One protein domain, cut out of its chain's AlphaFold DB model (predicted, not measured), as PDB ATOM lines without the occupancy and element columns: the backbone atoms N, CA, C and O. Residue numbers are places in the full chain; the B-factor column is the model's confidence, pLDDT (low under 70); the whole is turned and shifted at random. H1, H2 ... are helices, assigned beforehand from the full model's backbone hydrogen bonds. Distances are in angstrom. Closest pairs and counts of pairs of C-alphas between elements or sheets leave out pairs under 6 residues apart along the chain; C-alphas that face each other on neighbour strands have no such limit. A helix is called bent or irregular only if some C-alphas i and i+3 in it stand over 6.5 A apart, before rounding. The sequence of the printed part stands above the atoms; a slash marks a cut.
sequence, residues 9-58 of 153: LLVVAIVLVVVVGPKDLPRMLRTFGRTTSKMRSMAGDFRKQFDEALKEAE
ATOM      1  N   LEU A   9     -15.408   3.521 -16.036       93.12
ATOM      2  CA  LEU A   9     -13.965   3.462 -16.275       93.12
ATOM      3  C   LEU A   9     -13.173   4.177 -15.165       93.12
ATOM      4  O   LEU A   9     -12.118   3.694 -14.751       93.12
ATOM      5  N   LEU A  10     -13.684   5.306 -14.661       94.88
ATOM      6  CA  LEU A  10     -13.067   6.078 -13.580       94.88
ATOM      7  C   LEU A  10     -13.147   5.319 -12.243       94.88
ATOM      8  O   LEU A  10     -12.139   5.216 -11.543       94.88
ATOM      9  N   VAL A  11     -14.290   4.697 -11.928       95.44
ATOM     10  CA  VAL A  11     -14.438   3.811 -10.755       95.44
ATOM     11  C   VAL A  11     -13.449   2.642 -10.821       95.44
ATOM     12  O   VAL A  11     -12.722   2.399  -9.856       95.44
ATOM     13  N   VAL A  12     -13.345   1.959 -11.966       93.88
ATOM     14  CA  VAL A  12     -12.382   0.860 -12.165       93.88
ATOM     15  C   VAL A  12     -10.935   1.351 -12.036       93.88
ATOM     16  O   VAL A  12     -10.115   0.669 -11.422       93.88
ATOM     17  N   ALA A  13     -10.611   2.542 -12.546       93.62
ATOM     18  CA  ALA A  13      -9.284   3.136 -12.395       93.62
ATOM     19  C   ALA A  13      -8.934   3.429 -10.923       93.62
ATOM     20  O   ALA A  13      -7.813   3.140 -10.505       93.62
ATOM     21  N   ILE A  14      -9.883   3.932 -10.121       95.75
ATOM     22  CA  ILE A  14      -9.693   4.129  -8.672       95.75
ATOM     23  C   ILE A  14      -9.452   2.786  -7.973       95.75
ATOM     24  O   ILE A  14      -8.478   2.654  -7.233       95.75
ATOM     25  N   VAL A  15     -10.287   1.773  -8.236       95.81
ATOM     26  CA  VAL A  15     -10.136   0.435  -7.635       95.81
ATOM     27  C   VAL A  15      -8.776  -0.174  -7.987       95.81
ATOM     28  O   VAL A  15      -8.077  -0.659  -7.099       95.81
ATOM     29  N   LEU A  16      -8.344  -0.081  -9.249       95.38
ATOM     30  CA  LEU A  16      -7.016  -0.533  -9.676       95.38
ATOM     31  C   LEU A  16      -5.880   0.213  -8.958       95.38
ATOM     32  O   LEU A  16      -4.912  -0.421  -8.545       95.38
ATOM     33  N   VAL A  17      -5.992   1.532  -8.769       95.38
ATOM     34  CA  VAL A  17      -5.000   2.328  -8.023       95.38
ATOM     35  C   VAL A  17      -4.913   1.909  -6.553       95.38
ATOM     36  O   VAL A  17      -3.812   1.890  -6.008       95.38
ATOM     37  N   VAL A  18      -6.030   1.549  -5.914       96.12
ATOM     38  CA  VAL A  18      -6.044   1.091  -4.512       96.12
ATOM     39  C   VAL A  18      -5.493  -0.332  -4.376       96.12
ATOM     40  O   VAL A  18      -4.685  -0.580  -3.487       96.12
ATOM     41  N   VAL A  19      -5.889  -1.254  -5.259       95.94
ATOM     42  CA  VAL A  19      -5.498  -2.676  -5.191       95.94
ATOM     43  C   VAL A  19      -4.043  -2.902  -5.614       95.94
ATOM     44  O   VAL A  19      -3.335  -3.675  -4.976       95.94
ATOM     45  N   VAL A  20      -3.589  -2.246  -6.688       94.31
ATOM     46  CA  VAL A  20      -2.221  -2.400  -7.224       94.31
ATOM     47  C   VAL A  20      -1.249  -1.402  -6.591       94.31
ATOM     48  O   VAL A  20      -0.058  -1.676  -6.490       94.31
ATOM     49  N   GLY A  21      -1.746  -0.240  -6.166       95.44
ATOM     50  CA  GLY A  21      -0.956   0.860  -5.626       95.44
ATOM     51  C   GLY A  21      -0.699   1.980  -6.655       95.44
ATOM     52  O   GLY A  21      -0.392   1.711  -7.825       95.44
ATOM     53  N   PRO A  22      -0.740   3.266  -6.240       93.69
ATOM     54  CA  PRO A  22      -0.605   4.422  -7.138       93.69
ATOM     55  C   PRO A  22       0.777   4.562  -7.795       93.69
ATOM     56  O   PRO A  22       0.910   5.270  -8.793       93.69
ATOM     57  N   LYS A  23       1.818   3.915  -7.251       94.44
ATOM     58  CA  LYS A  23       3.177   3.910  -7.825       94.44
ATOM     59  C   LYS A  23       3.416   2.743  -8.780       94.44
ATOM     60  O   LYS A  23       4.144   2.908  -9.761       94.44
ATOM     61  N   ASP A  24       2.793   1.598  -8.531       94.38
ATOM     62  CA  ASP A  24       3.045   0.379  -9.294       94.38
ATOM     63  C   ASP A  24       2.197   0.305 -10.558       94.38
ATOM     64  O   ASP A  24       2.734  -0.022 -11.614       94.38
ATOM     65  N   LEU A  25       0.942   0.765 -10.525       94.56
ATOM     66  CA  LEU A  25       0.099   0.876 -11.720       94.56
ATOM     67  C   LEU A  25       0.784   1.632 -12.885       94.56
ATOM     68  O   LEU A  25       0.927   1.046 -13.963       94.56
ATOM     69  N   PRO A  26       1.305   2.871 -12.732       92.25
ATOM     70  CA  PRO A  26       2.000   3.556 -13.827       92.25
ATOM     71  C   PRO A  26       3.324   2.883 -14.225       92.25
ATOM     72  O   PRO A  26       3.778   3.046 -15.361       92.25
ATOM     73  N   ARG A  27       3.960   2.110 -13.332       94.94
ATOM     74  CA  ARG A  27       5.178   1.341 -13.634       94.94
ATOM     75  C   ARG A  27       4.858   0.083 -14.449       94.94
ATOM     76  O   ARG A  27       5.559  -0.201 -15.424       94.94
ATOM     77  N   MET A  28       3.764  -0.606 -14.125       94.12
ATOM     78  CA  MET A  28       3.225  -1.737 -14.880       94.12
ATOM     79  C   MET A  28       2.744  -1.291 -16.261       94.12
ATOM     80  O   MET A  28       3.197  -1.857 -17.252       94.12
ATOM     81  N   LEU A  29       1.945  -0.220 -16.362       95.44
ATOM     82  CA  LEU A  29       1.481   0.327 -17.647       95.44
ATOM     83  C   LEU A  29       2.647   0.740 -18.559       95.44
ATOM     84  O   LEU A  29       2.641   0.422 -19.746       95.44
ATOM     85  N   ARG A  30       3.693   1.383 -18.017       95.38
ATOM     86  CA  ARG A  30       4.918   1.701 -18.778       95.38
ATOM     87  C   ARG A  30       5.659   0.454 -19.260       95.38
ATOM     88  O   ARG A  30       6.240   0.480 -20.342       95.38
ATOM     89  N   THR A  31       5.660  -0.620 -18.475       96.06
ATOM     90  CA  THR A  31       6.342  -1.876 -18.824       96.06
ATOM     91  C   THR A  31       5.550  -2.639 -19.884       96.06
ATOM     92  O   THR A  31       6.094  -2.954 -20.941       96.06
ATOM     93  N   PHE A  32       4.248  -2.828 -19.663       96.62
ATOM     94  CA  PHE A  32       3.328  -3.452 -20.608       96.62
ATOM     95  C   PHE A  32       3.305  -2.690 -21.937       96.62
ATOM     96  O   PHE A  32       3.543  -3.279 -22.984       96.62
ATOM     97  N   GLY A  33       3.166  -1.359 -21.899       96.06
ATOM     98  CA  GLY A  33       3.180  -0.504 -23.086       96.06
ATOM     99  C   GLY A  33       4.475  -0.590 -23.901       96.06
ATOM    100  O   GLY A  33       4.417  -0.585 -25.128       96.06
ATOM    101  N   ARG A  34       5.645  -0.748 -23.263       96.44
ATOM    102  CA  ARG A  34       6.916  -1.008 -23.972       96.44
ATOM    103  C   ARG A  34       6.909  -2.367 -24.673       96.44
ATOM    104  O   ARG A  34       7.352  -2.452 -25.815       96.44
ATOM    105  N   THR A  35       6.396  -3.410 -24.022       96.06
ATOM    106  CA  THR A  35       6.279  -4.755 -24.610       96.06
ATOM    107  C   THR A  35       5.273  -4.776 -25.764       96.06
ATOM    108  O   THR A  35       5.610  -5.231 -26.855       96.06
ATOM    109  N   THR A  36       4.082  -4.197 -25.581       96.44
ATOM    110  CA  THR A  36       3.068  -4.052 -26.637       96.44
ATOM    111  C   THR A  36       3.572  -3.195 -27.797       96.44
ATOM    112  O   THR A  36       3.304  -3.529 -28.946       96.44
ATOM    113  N   SER A  37       4.341  -2.132 -27.537       95.81
ATOM    114  CA  SER A  37       4.953  -1.302 -28.585       95.81
ATOM    115  C   SER A  37       5.962  -2.093 -29.428       95.81
ATOM    116  O   SER A  37       5.880  -2.074 -30.656       95.81
ATOM    117  N   LYS A  38       6.838  -2.888 -28.794       95.88
ATOM    118  CA  LYS A  38       7.744  -3.809 -29.506       95.88
ATOM    119  C   LYS A  38       6.972  -4.830 -30.345       95.88
ATOM    120  O   LYS A  38       7.251  -4.962 -31.532       95.88
ATOM    121  N   MET A  39       5.964  -5.481 -29.761       96.81
ATOM    122  CA  MET A  39       5.098  -6.427 -30.474       96.81
ATOM    123  C   MET A  39       4.365  -5.761 -31.648       96.81
ATOM    124  O   MET A  39       4.230  -6.361 -32.708       96.81
ATOM    125  N   ARG A  40       3.928  -4.504 -31.495       95.50
ATOM    126  CA  ARG A  40       3.272  -3.731 -32.556       95.50
ATOM    127  C   ARG A  40       4.235  -3.344 -33.678       95.50
ATOM    128  O   ARG A  40       3.812  -3.362 -34.829       95.50
ATOM    129  N   SER A  41       5.492  -3.028 -33.360       94.88
ATOM    130  CA  SER A  41       6.546  -2.810 -34.359       94.88
ATOM    131  C   SER A  41       6.796  -4.089 -35.152       94.88
ATOM    132  O   SER A  41       6.632  -4.085 -36.366       94.88
ATOM    133  N   MET A  42       7.051  -5.203 -34.454       95.69
ATOM    134  CA  MET A  42       7.240  -6.524 -35.064       95.69
ATOM    135  C   MET A  42       6.055  -6.901 -35.958       95.69
ATOM    136  O   MET A  42       6.253  -7.274 -37.105       95.69
ATOM    137  N   ALA A  43       4.816  -6.736 -35.483       94.81
ATOM    138  CA  ALA A  43       3.611  -6.983 -36.277       94.81
ATOM    139  C   ALA A  43       3.480  -6.049 -37.495       94.81
ATOM    140  O   ALA A  43       2.893  -6.438 -38.501       94.81
ATOM    141  N   GLY A  44       4.018  -4.828 -37.427       94.81
ATOM    142  CA  GLY A  44       4.114  -3.920 -38.570       94.81
ATOM    143  C   GLY A  44       5.105  -4.413 -39.623       94.81
ATOM    144  O   GLY A  44       4.818  -4.321 -40.813       94.81
ATOM    145  N   ASP A  45       6.231  -4.982 -39.200       92.81
ATOM    146  CA  ASP A  45       7.237  -5.534 -40.107       92.81
ATOM    147  C   ASP A  45       6.793  -6.887 -40.685       92.81
ATOM    148  O   ASP A  45       6.840  -7.059 -41.900       92.81
ATOM    149  N   PHE A  46       6.215  -7.781 -39.871       91.69
ATOM    150  CA  PHE A  46       5.517  -8.980 -40.357       91.69
ATOM    151  C   PHE A  46       4.431  -8.627 -41.364       91.69
ATOM    152  O   PHE A  46       4.329  -9.292 -42.384       91.69
ATOM    153  N   ARG A  47       3.650  -7.567 -41.125       89.62
ATOM    154  CA  ARG A  47       2.632  -7.132 -42.081       89.62
ATOM    155  C   ARG A  47       3.239  -6.660 -43.400       89.62
ATOM    156  O   ARG A  47       2.719  -7.048 -44.427       89.62
ATOM    157  N   LYS A  48       4.347  -5.910 -43.405       91.00
ATOM    158  CA  LYS A  48       5.041  -5.553 -44.660       91.00
ATOM    159  C   LYS A  48       5.558  -6.791 -45.398       91.00
ATOM    160  O   LYS A  48       5.402  -6.881 -46.605       91.00
ATOM    161  N   GLN A  49       6.178  -7.733 -44.681       88.38
ATOM    162  CA  GLN A  49       6.689  -8.973 -45.277       88.38
ATOM    163  C   GLN A  49       5.557  -9.861 -45.804       88.38
ATOM    164  O   GLN A  49       5.700 -10.465 -46.856       88.38
ATOM    165  N   PHE A  50       4.423  -9.900 -45.105       83.75
ATOM    166  CA  PHE A  50       3.228 -10.626 -45.516       83.75
ATOM    167  C   PHE A  50       2.509  -9.939 -46.678       83.75
ATOM    168  O   PHE A  50       2.126 -10.624 -47.609       83.75
ATOM    169  N   ASP A  51       2.377  -8.609 -46.676       84.25
ATOM    170  CA  ASP A  51       1.771  -7.839 -47.771       84.25
ATOM    171  C   ASP A  51       2.629  -7.932 -49.061       84.25
ATOM    172  O   ASP A  51       2.072  -7.948 -50.156       84.25
ATOM    173  N   GLU A  52       3.962  -8.055 -48.957       84.75
ATOM    174  CA  GLU A  52       4.844  -8.347 -50.103       84.75
ATOM    175  C   GLU A  52       4.743  -9.823 -50.534       84.75
ATOM    176  O   GLU A  52       4.525 -10.108 -51.708       84.75
ATOM    177  N   ALA A  53       4.791 -10.771 -49.592       80.00
ATOM    178  CA  ALA A  53       4.629 -12.196 -49.891       80.00
ATOM    179  C   ALA A  53       3.243 -12.534 -50.473       80.00
ATOM    180  O   ALA A  53       3.151 -13.415 -51.310       80.00
ATOM    181  N   LEU A  54       2.184 -11.812 -50.092       77.50
ATOM    182  CA  LEU A  54       0.827 -11.878 -50.662       77.50
ATOM    183  C   LEU A  54       0.707 -11.282 -52.065       77.50
ATOM    184  O   LEU A  54      -0.287 -11.490 -52.758       77.50
ATOM    185  N   LYS A  55       1.657 -10.432 -52.439       76.25
ATOM    186  CA  LYS A  55       1.728  -9.810 -53.758       76.25
ATOM    187  C   LYS A  55       2.564 -10.663 -54.718       76.25
ATOM    188  O   LYS A  55       2.317 -10.616 -55.919       76.25
ATOM    189  N   GLU A  56       3.499 -11.445 -54.180       70.00
ATOM    190  CA  GLU A  56       4.318 -12.436 -54.891       70.00
ATOM    191  C   GLU A  56       3.630 -13.820 -54.986       70.00
ATOM    192  O   GLU A  56       3.731 -14.488 -56.011       70.00
ATOM    193  N   ALA A  57       2.910 -14.244 -53.940       63.03
ATOM    194  CA  ALA A  57       2.160 -15.499 -53.857       63.03
ATOM    195  C   ALA A  57       0.646 -15.238 -53.803       63.03
ATOM    196  O   ALA A  57       0.171 -14.358 -53.089       63.03
ATOM    197  N   GLU A  58      -0.106 -16.014 -54.580       63.25
ATOM    198  CA  GLU A  58      -1.486 -15.743 -54.989       63.25
ATOM    199  C   GLU A  58      -2.451 -15.443 -53.817       63.25
ATOM    200  O   GLU A  58      -2.651 -16.245 -52.907       63.25
TER     201      GLU A  58
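Overview. This is residues 9 to 58 of the 153 residues of the protein "Sec-independent protein translocase protein TatB" of Notoacmeibacter ruber (UniProt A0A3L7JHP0). One long, nearly straight helix, H2, makes almost the whole length of this model, and a short helix, H1, turns off at its beginning to make a lopsided L with a short foot. The two helices meet at a corner near Val 17 and Leu 25, and residues 29 to 58, most of them in H2, stick out as a free arm. The printed part has 50 residues with two named helices, H1 then H2, and no named strand; the class is all helix. It is extended, with a radius of gyration of the C-alphas of 18.2 A, and spans 53 by 19 by 11 A.

Arrangement. Begin with H2, residues 24 to 56, and look near its first turn for H1, residues 9 to 20. The two are close but not clearly touching, with 2 pairs of C-alphas within 8 A. Their closest C-alphas, those of Val 17 and Leu 25, are 6.5 A apart. Their lines stand at a steep tilt of 64 degrees, and they run opposite ways. In both H1 and H2, every O i to N i+4 pair is within hydrogen-bond range.

Along the chain. Find C-alpha 24 at (3.045, 0.379, -9.294); from there H2 runs 47.4 A to C-alpha 56 at (4.318, -12.436, -54.891), with z falling along the way. Then go back to C-alpha 9 at (-13.965, 3.462, -16.275), where H1 begins; it runs 15.9 A to C-alpha 20. Neither helix is bent.

Size, cuts and confidence. The C-alphas of Val 18 and Glu 58, the two farthest apart, are 53.4 A from each other, and the outline is only just a rod. The link from H1 to H2, residues 21 to 23, is tight. Residues 29 to 58, of which 29 to 56 belong to H2, stand free. The printed part has no cut. Its mean pLDDT is 91.2, and residues 57 to 58 are under 70.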